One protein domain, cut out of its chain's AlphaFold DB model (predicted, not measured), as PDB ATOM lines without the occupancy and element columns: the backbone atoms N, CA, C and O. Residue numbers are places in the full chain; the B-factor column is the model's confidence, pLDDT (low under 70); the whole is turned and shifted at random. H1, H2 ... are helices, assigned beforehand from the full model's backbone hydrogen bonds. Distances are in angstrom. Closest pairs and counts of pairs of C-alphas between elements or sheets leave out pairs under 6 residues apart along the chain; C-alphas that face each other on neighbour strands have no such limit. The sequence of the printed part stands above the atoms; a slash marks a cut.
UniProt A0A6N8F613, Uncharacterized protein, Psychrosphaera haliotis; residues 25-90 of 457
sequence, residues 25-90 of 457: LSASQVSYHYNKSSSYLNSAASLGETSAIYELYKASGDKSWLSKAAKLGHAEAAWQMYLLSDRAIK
ATOM      1  N   LEU A  25       5.029  28.817  21.940       67.31
ATOM      2  CA  LEU A  25       3.687  28.979  22.471       67.31
ATOM      3  C   LEU A  25       3.594  30.359  23.119       67.31
ATOM      4  O   LEU A  25       4.453  30.743  23.919       67.31
ATOM      5  N   SER A  26       2.546  31.106  22.784       80.31
ATOM      6  CA  SER A  26       2.260  32.369  23.456       80.31
ATOM      7  C   SER A  26       2.007  32.127  24.948       80.31
ATOM      8  O   SER A  26       1.623  31.030  25.362       80.31
ATOM      9  N   ALA A  27       2.136  33.168  25.775       78.62
ATOM     10  CA  ALA A  27       1.841  33.050  27.203       78.62
ATOM     11  C   ALA A  27       0.417  32.525  27.473       78.62
ATOM     12  O   ALA A  27       0.213  31.706  28.366       78.62
ATOM     13  N   SER A  28      -0.556  32.920  26.643       82.44
ATOM     14  CA  SER A  28      -1.932  32.425  26.722       82.44
ATOM     15  C   SER A  28      -2.061  30.947  26.349       82.44
ATOM     16  O   SER A  28      -2.831  30.230  26.981       82.44
ATOM     17  N   GLN A  29      -1.295  30.462  25.369       80.06
ATOM     18  CA  GLN A  29      -1.267  29.044  25.008       80.06
ATOM     19  C   GLN A  29      -0.587  28.205  26.091       80.06
ATOM     20  O   GLN A  29      -1.107  27.153  26.458       80.06
ATOM     21  N   VAL A  30       0.530  28.681  26.651       81.19
ATOM     22  CA  VAL A  30       1.203  28.018  27.779       81.19
ATOM     23  C   VAL A  30       0.261  27.925  28.981       81.19
ATOM     24  O   VAL A  30       0.101  26.839  29.532       81.19
ATOM     25  N   SER A  31      -0.422  29.019  29.331       77.81
ATOM     26  CA  SER A  31      -1.424  29.048  30.407       77.81
ATOM     27  C   SER A  31      -2.591  28.091  30.136       77.81
ATOM     28  O   SER A  31      -2.959  27.292  30.995       77.81
ATOM     29  N   TYR A  32      -3.135  28.092  28.914       81.88
ATOM     30  CA  TYR A  32      -4.214  27.184  28.515       81.88
ATOM     31  C   TYR A  32      -3.815  25.707  28.655       81.88
ATOM     32  O   TYR A  32      -4.551  24.915  29.247       81.88
ATOM     33  N   HIS A  33      -2.648  25.327  28.131       76.38
ATOM     34  CA  HIS A  33      -2.164  23.948  28.200       76.38
ATOM     35  C   HIS A  33      -1.784  23.535  29.625       76.38
ATOM     36  O   HIS A  33      -2.053  22.399  30.020       76.38
ATOM     37  N   TYR A  34      -1.227  24.449  30.420       80.94
ATOM     38  CA  TYR A  34      -0.961  24.200  31.832       80.94
ATOM     39  C   TYR A  34      -2.262  23.968  32.615       80.94
ATOM     40  O   TYR A  34      -2.403  22.940  33.268       80.94
ATOM     41  N   ASN A  35      -3.258  24.842  32.475       75.62
ATOM     42  CA  ASN A  35      -4.528  24.711  33.197       75.62
ATOM     43  C   ASN A  35      -5.339  23.473  32.781       75.62
ATOM     44  O   ASN A  35      -6.140  22.966  33.563       75.62
ATOM     45  N   LYS A  36      -5.143  22.974  31.553       76.69
ATOM     46  CA  LYS A  36      -5.857  21.801  31.035       76.69
ATOM     47  C   LYS A  36      -5.198  20.468  31.399       76.69
ATOM     48  O   LYS A  36      -5.913  19.491  31.607       76.69
ATOM     49  N   SER A  37      -3.868  20.393  31.413       76.62
ATOM     50  CA  SER A  37      -3.142  19.116  31.540       76.62
ATOM     51  C   SER A  37      -1.833  19.197  32.327       76.62
ATOM     52  O   SER A  37      -1.010  18.286  32.235       76.62
ATOM     53  N   SER A  38      -1.593  20.288  33.058       77.94
ATOM     54  CA  SER A  38      -0.346  20.562  33.794       77.94
ATOM     55  C   SER A  38       0.918  20.528  32.923       77.94
ATOM     56  O   SER A  38       2.036  20.389  33.419       77.94
ATOM     57  N   SER A  39       0.760  20.652  31.603       77.38
ATOM     58  CA  SER A  39       1.869  20.665  30.651       77.38
ATOM     59  C   SER A  39       2.616  22.001  30.708       77.38
ATOM     60  O   SER A  39       2.051  23.017  31.101       77.38
ATOM     61  N   TYR A  40       3.888  22.011  30.298       82.62
ATOM     62  CA  TYR A  40       4.727  23.219  30.275       82.62
ATOM     63  C   TYR A  40       4.927  23.891  31.644       82.62
ATOM     64  O   TYR A  40       5.073  25.107  31.712       82.62
ATOM     65  N   LEU A  41       4.988  23.106  32.728       80.81
ATOM     66  CA  LEU A  41       5.119  23.583  34.111       80.81
ATOM     67  C   LEU A  41       6.182  24.685  34.297       80.81
ATOM     68  O   LEU A  41       5.879  25.747  34.831       80.81
ATOM     69  N   ASN A  42       7.411  24.457  33.821       85.12
ATOM     70  CA  ASN A  42       8.503  25.433  33.946       85.12
ATOM     71  C   ASN A  42       8.211  26.731  33.180       85.12
ATOM     72  O   ASN A  42       8.446  27.822  33.695       85.12
ATOM     73  N   SER A  43       7.665  26.620  31.967       84.38
ATOM     74  CA  SER A  43       7.307  27.778  31.148       84.38
ATOM     75  C   SER A  43       6.149  28.555  31.776       84.38
ATOM     76  O   SER A  43       6.241  29.771  31.911       84.38
ATOM     77  N   ALA A  44       5.108  27.871  32.254       83.62
ATOM     78  CA  ALA A  44       3.989  28.480  32.972       83.62
ATOM     79  C   ALA A  44       4.471  29.210  34.237       83.62
ATOM     80  O   ALA A  44       4.141  30.376  34.454       83.62
ATOM     81  N   ALA A  45       5.349  28.581  35.022       86.38
ATOM     82  CA  ALA A  45       5.921  29.198  36.213       86.38
ATOM     83  C   ALA A  45       6.804  30.417  35.894       86.38
ATOM     84  O   ALA A  45       6.797  31.406  36.635       86.38
ATOM     85  N   SER A  46       7.553  30.378  34.787       85.94
ATOM     86  CA  SER A  46       8.351  31.519  34.321       85.94
ATOM     87  C   SER A  46       7.483  32.712  33.904       85.94
ATOM     88  O   SER A  46       7.877  33.856  34.118       85.94
ATOM     89  N   LEU A  47       6.276  32.438  33.403       87.50
ATOM     90  CA  LEU A  47       5.287  33.432  32.983       87.50
ATOM     91  C   LEU A  47       4.434  33.980  34.137       87.50
ATOM     92  O   LEU A  47       3.583  34.835  33.909       87.50
ATOM     93  N   GLY A  48       4.668  33.530  35.371       84.88
ATOM     94  CA  GLY A  48       3.960  34.032  36.548       84.88
ATOM     95  C   GLY A  48       2.706  33.246  36.926       84.88
ATOM     96  O   GLY A  48       1.996  33.684  37.830       84.88
ATOM     97  N   GLU A  49       2.444  32.091  36.303       89.31
ATOM     98  CA  GLU A  49       1.318  31.231  36.688       89.31
ATOM     99  C   GLU A  49       1.513  30.710  38.111       89.31
ATOM    100  O   GLU A  49       2.386  29.886  38.396       89.31
ATOM    101  N   THR A  50       0.700  31.213  39.034       90.44
ATOM    102  CA  THR A  50       0.929  31.048  40.472       90.44
ATOM    103  C   THR A  50       0.811  29.595  40.927       90.44
ATOM    104  O   THR A  50       1.602  29.152  41.764       90.44
ATOM    105  N   SER A  51      -0.105  28.826  40.330       84.69
ATOM    106  CA  SER A  51      -0.238  27.385  40.563       84.69
ATOM    107  C   SER A  51       0.965  26.605  40.033       84.69
ATOM    108  O   SER A  51       1.469  25.736  40.737       84.69
ATOM    109  N   ALA A  52       1.515  26.969  38.868       85.25
ATOM    110  CA  ALA A  52       2.716  26.329  38.322       85.25
ATOM    111  C   ALA A  52       3.939  26.573  39.215       85.25
ATOM    112  O   ALA A  52       4.716  25.662  39.493       85.25
ATOM    113  N   ILE A  53       4.082  27.796  39.728       88.88
ATOM    114  CA  ILE A  53       5.142  28.152  40.679       88.88
ATOM    115  C   ILE A  53       5.001  27.345  41.979       88.88
ATOM    116  O   ILE A  53       5.995  26.864  42.524       88.88
ATOM    117  N   TYR A  54       3.776  27.163  42.471       86.12
ATOM    118  CA  TYR A  54       3.518  26.369  43.669       86.12
ATOM    119  C   TYR A  54       3.763  24.861  43.454       86.12
ATOM    120  O   TYR A  54       4.319  24.198  44.330       86.12
ATOM    121  N   GLU A  55       3.435  24.315  42.282       82.56
ATOM    122  CA  GLU A  55       3.785  22.937  41.906       82.56
ATOM    123  C   GLU A  55       5.307  22.719  41.870       82.56
ATOM    124  O   GLU A  55       5.794  21.698  42.358       82.56
ATOM    125  N   LEU A  56       6.083  23.696  41.384       83.75
ATOM    126  CA  LEU A  56       7.549  23.631  41.439       83.75
ATOM    127  C   LEU A  56       8.080  23.595  42.871       83.75
ATOM    128  O   LEU A  56       9.024  22.853  43.145       83.75
ATOM    129  N   TYR A  57       7.473  24.341  43.796       86.75
ATOM    130  CA  TYR A  57       7.797  24.210  45.215       86.75
ATOM    131  C   TYR A  57       7.540  22.784  45.715       86.75
ATOM    132  O   TYR A  57       8.431  22.195  46.319       86.75
ATOM    133  N   LYS A  58       6.368  22.200  45.436       79.12
ATOM    134  CA  LYS A  58       6.057  20.833  45.887       79.12
ATOM    135  C   LYS A  58       7.044  19.798  45.345       79.12
ATOM    136  O   LYS A  58       7.380  18.859  46.058       79.12
ATOM    137  N   ALA A  59       7.514  19.979  44.112       74.50
ATOM    138  CA  ALA A  59       8.481  19.082  43.487       74.50
ATOM    139  C   ALA A  59       9.919  19.270  44.009       74.50
ATOM    140  O   ALA A  59      10.664  18.300  44.106       74.50
ATOM    141  N   SER A  60      10.322  20.504  44.324       82.31
ATOM    142  CA  SER A  60      11.716  20.839  44.668       82.31
ATOM    143  C   SER A  60      11.990  20.981  46.165       82.31
ATOM    144  O   SER A  60      13.136  20.873  46.589       82.31
ATOM    145  N   GLY A  61      10.968  21.284  46.967       75.94
ATOM    146  CA  GLY A  61      11.107  21.692  48.366       75.94
ATOM    147  C   GLY A  61      11.724  23.085  48.567       75.94
ATOM    148  O   GLY A  61      11.890  23.512  49.714       75.94
ATOM    149  N   ASP A  62      12.056  23.820  47.499       82.75
ATOM    150  CA  ASP A  62      12.694  25.133  47.611       82.75
ATOM    151  C   ASP A  62      11.671  26.220  47.986       82.75
ATOM    152  O   ASP A  62      10.772  26.591  47.224       82.75
ATOM    153  N   LYS A  63      11.849  26.770  49.192       85.06
ATOM    154  CA  LYS A  63      11.000  27.814  49.779       85.06
ATOM    155  C   LYS A  63      10.998  29.115  48.970       85.06
ATOM    156  O   LYS A  63      10.075  29.916  49.142       85.06
ATOM    157  N   SER A  64      11.981  29.342  48.096       87.25
ATOM    158  CA  SER A  64      12.000  30.496  47.192       87.25
ATOM    159  C   SER A  64      10.785  30.483  46.251       87.25
ATOM    160  O   SER A  64      10.109  31.506  46.098       87.25
ATOM    161  N   TRP A  65      10.420  29.306  45.728       86.69
ATOM    162  CA  TRP A  65       9.232  29.107  44.899       86.69
ATOM    163  C   TRP A  65       7.948  29.297  45.695       86.69
ATOM    164  O   TRP A  65       7.031  29.969  45.222       86.69
ATOM    165  N   LEU A  66       7.904  28.793  46.930       88.06
ATOM    166  CA  LEU A  66       6.756  28.977  47.819       88.06
ATOM    167  C   LEU A  66       6.501  30.463  48.103       88.06
ATOM    168  O   LEU A  66       5.381  30.948  47.938       88.06
ATOM    169  N   SER A  67       7.549  31.207  48.465       88.25
ATOM    170  CA  SER A  67       7.456  32.651  48.708       88.25
ATOM    171  C   SER A  67       7.041  33.413  47.447       88.25
ATOM    172  O   SER A  67       6.204  34.315  47.519       88.25
ATOM    173  N   LYS A  68       7.580  33.036  46.279       90.69
ATOM    174  CA  LYS A  68       7.224  33.641  44.988       90.69
ATOM    175  C   LYS A  68       5.752  33.405  44.643       90.69
ATOM    176  O   LYS A  68       5.057  34.365  44.317       90.69
ATOM    177  N   ALA A  69       5.264  32.169  44.759       90.00
ATOM    178  CA  ALA A  69       3.859  31.834  44.523       90.00
ATOM    179  C   ALA A  69       2.939  32.629  45.459       90.00
ATOM    180  O   ALA A  69       1.961  33.223  45.007       90.00
ATOM    181  N   ALA A  70       3.287  32.699  46.747       88.94
ATOM    182  CA  ALA A  70       2.526  33.441  47.742       88.94
ATOM    183  C   ALA A  70       2.420  34.932  47.387       88.94
ATOM    184  O   ALA A  70       1.312  35.458  47.297       88.94
ATOM    185  N   LYS A  71       3.551  35.599  47.106       90.94
ATOM    186  CA  LYS A  71       3.600  37.031  46.736       90.94
ATOM    187  C   LYS A  71       2.792  37.355  45.482       90.94
ATOM    188  O   LYS A  71       2.233  38.443  45.393       90.94
ATOM    189  N   LEU A  72       2.719  36.419  44.539       91.19
ATOM    190  CA  LEU A  72       1.936  36.564  43.311       91.19
ATOM    191  C   LEU A  72       0.442  36.241  43.491       91.19
ATOM    192  O   LEU A  72      -0.317  36.351  42.534       91.19
ATOM    193  N   GLY A  73       0.002  35.886  44.701       86.19
ATOM    194  CA  GLY A  73      -1.413  35.699  45.027       86.19
ATOM    195  C   GLY A  73      -1.863  34.244  45.159       86.19
ATOM    196  O   GLY A  73      -3.062  33.988  45.256       86.19
ATOM    197  N   HIS A  74      -0.947  33.270  45.199       86.50
ATOM    198  CA  HIS A  74      -1.334  31.881  45.442       86.50
ATOM    199  C   HIS A  74      -1.777  31.686  46.901       86.50
ATOM    200  O   HIS A  74      -0.957  31.695  47.823       86.50
ATOM    201  N   ALA A  75      -3.079  31.471  47.107       78.88
ATOM    202  CA  ALA A  75      -3.702  31.387  48.429       78.88
ATOM    203  C   ALA A  75      -3.073  30.311  49.336       78.88
ATOM    204  O   ALA A  75      -2.731  30.592  50.483       78.88
ATOM    205  N   GLU A  76      -2.874  29.099  48.807       78.00
ATOM    206  CA  GLU A  76      -2.276  27.969  49.538       78.00
ATOM    207  C   GLU A  76      -0.804  28.233  49.884       78.00
ATOM    208  O   GLU A  76      -0.335  27.900  50.968       78.00
ATOM    209  N   ALA A  77      -0.071  28.904  48.990       80.25
ATOM    210  CA  ALA A  77       1.338  29.194  49.232       80.25
ATOM    211  C   ALA A  77       1.496  30.232  50.352       80.25
ATOM    212  O   ALA A  77       2.348  30.084  51.225       80.25
ATOM    213  N   ALA A  78       0.642  31.263  50.357       81.56
ATOM    214  CA  ALA A  78       0.604  32.263  51.420       81.56
ATOM    215  C   ALA A  78       0.250  31.634  52.775       81.56
ATOM    216  O   ALA A  78       0.896  31.928  53.781       81.56
ATOM    217  N   TRP A  79      -0.713  30.709  52.794       78.31
ATOM    218  CA  TRP A  79      -1.056  29.961  54.001       78.31
ATOM    219  C   TRP A  79       0.107  29.110  54.514       78.31
ATOM    220  O   TRP A  79       0.434  29.161  55.698       78.31
ATOM    221  N   GLN A  80       0.803  28.387  53.641       75.44
ATOM    222  CA  GLN A  80       1.963  27.595  54.050       75.44
ATOM    223  C   GLN A  80       3.132  28.456  54.538       75.44
ATOM    224  O   GLN A  80       3.773  28.100  55.527       75.44
ATOM    225  N   MET A  81       3.375  29.620  53.930       81.06
ATOM    226  CA  MET A  81       4.350  30.590  54.446       81.06
ATOM    227  C   MET A  81       3.974  31.091  55.848       81.06
ATOM    228  O   MET A  81       4.839  31.205  56.721       81.06
ATOM    229  N   TYR A  82       2.684  31.323  56.107       78.69
ATOM    230  CA  TYR A  82       2.180  31.635  57.447       78.69
ATOM    231  C   TYR A  82       2.458  30.496  58.447       78.69
ATOM    232  O   TYR A  82       2.984  30.739  59.535       78.69
ATOM    233  N   LEU A  83       2.186  29.241  58.076       68.81
ATOM    234  CA  LEU A  83       2.448  28.080  58.939       68.81
ATOM    235  C   LEU A  83       3.946  27.901  59.242       68.81
ATOM    236  O   LEU A  83       4.325  27.602  60.377       68.81
ATOM    237  N   LEU A  84       4.807  28.103  58.241       71.38
ATOM    238  CA  LEU A  84       6.260  27.976  58.379       71.38
ATOM    239  C   LEU A  84       6.869  29.112  59.212       71.38
ATOM    240  O   LEU A  84       7.750  28.859  60.036       71.38
ATOM    241  N   SER A  85       6.393  30.348  59.041       69.75
ATOM    242  CA  SER A  85       6.838  31.496  59.847       69.75
ATOM    243  C   SER A  85       6.407  31.376  61.315       69.75
ATOM    244  O   SER A  85       7.193  31.700  62.204       69.75
ATOM    245  N   ASP A  86       5.229  30.804  61.602       60.56
ATOM    246  CA  ASP A  86       4.810  30.451  62.970       60.56
ATOM    247  C   ASP A  86       5.805  29.501  63.657       60.56
ATOM    248  O   ASP A  86       6.090  29.657  64.846       60.56
ATOM    249  N   ARG A  87       6.356  28.534  62.910       57.38
ATOM    250  CA  ARG A  87       7.374  27.596  63.408       57.38
ATOM    251  C   ARG A  87       8.703  28.316  63.676       57.38
ATOM    252  O   ARG A  87       9.274  28.119  64.745       57.38
ATOM    253  N   ALA A  88       9.142  29.188  62.764       54.88
ATOM    254  CA  ALA A  88      10.406  29.926  62.870       54.88
ATOM    255  C   ALA A  88      10.457  30.892  64.072       54.88
ATOM    256  O   ALA A  88      11.434  30.882  64.819       54.88
ATOM    257  N   ILE A  89       9.385  31.660  64.317       55.50
ATOM    258  CA  ILE A  89       9.286  32.576  65.476       55.50
ATOM    259  C   ILE A  89       9.423  31.817  66.801       55.50
ATOM    260  O   ILE A  89      10.017  32.315  67.754       55.50
ATOM    261  N   LYS A  90       8.865  30.605  66.881       47.34
ATOM    262  CA  LYS A  90       8.833  29.805  68.115       47.34
ATOM    263  C   LYS A  90      10.120  29.011  68.360       47.34
ATOM    264  O   LYS A  90      10.382  28.635  69.503       47.34
TER     265      LYS A  90
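This is residues 25 to 90 of the 457 residues of an uncharacterized protein of Psychrosphaera haliotis (UniProt A0A6N8F613). Five helices follow one another in a row along a rod: the helical hairpin of H3 and H4 makes the middle, the smaller hairpin of H1 and H2 makes one end, and the longest helix, H5, runs out at the other, where residues 85 to 90 stick out free. Each helix touches just its neighbours along the chain, and no helix is wrapped by the others. The printed part has 66 residues, with five named helices in the order H1, H2, H3, H4, H5 and no named strand; the class is all helix. It is only just compact, close to loose, with a radius of gyration of the C-alphas of 12.8 A, and it spans 46 by 20 by 16 A.

Start at H5, residues 75 to 90, and look at its residues 76 to 81, which alone touch H4, residues 63 to 71. The closest C-alphas are those of Ala 70 and Ala 78, 4.3 A apart, and the two helices run opposite ways at a steep tilt of 57 degrees. From H4 go to H3, residues 50 to 60: they touch as a hairpin, opposite ways at a shallow tilt of 14 degrees, closest at the C-alphas of Thr 50 and Ala 69, 5.1 A apart. H5 is close to H3 but not clearly touching, the closest C-alphas being those of Tyr 54 and Ala 77, 6.6 A apart. Next, H2, residues 41 to 46, touches H3 at a steep tilt of 62 degrees, closest at the C-alphas of Ala 45 and Ile 53, 4.7 A apart. Last, H1, residues 27 to 37, touches H2 as a second hairpin at a shallow tilt of 31 degrees, opposite ways, closest at the C-alphas of Val 30 and Ala 44, 5.9 A apart. The helix packing is part aligned and part crossed, with shallow tilts in the two hairpins and steep ones in the other two touching pairs. H1 and H2 are both apart from H4 and H5. Every O i to N i+4 pair is within hydrogen-bond range in H1, H2, H3 and H4, and 11 of 12 are in H5.

Find C-alpha 75 at (-3.702, 31.387, 48.429); from there H5 runs 23.4 A to C-alpha 90 at (8.833, 29.805, 68.115). H4 covers 12.2 A from Lys 63 to Lys 71, and H3 covers 15.4 A from Thr 50 to Ser 60. H2, Leu 41 to Ser 46, is 8.6 A long. H1 begins at C-alpha 27, (1.841, 33.050, 27.203), and reaches Ser 37 after 15.4 A.

Look to both ends for the largest distance: the C-alphas of Leu 25 and Lys 90 are 45.9 A apart. The printed part has no cut, and the four links between the helices are tight. The mean pLDDT of the printed part is 80.0; the model's confidence is under 70 at residue 25, at residue 83 and at residues 85 to 90.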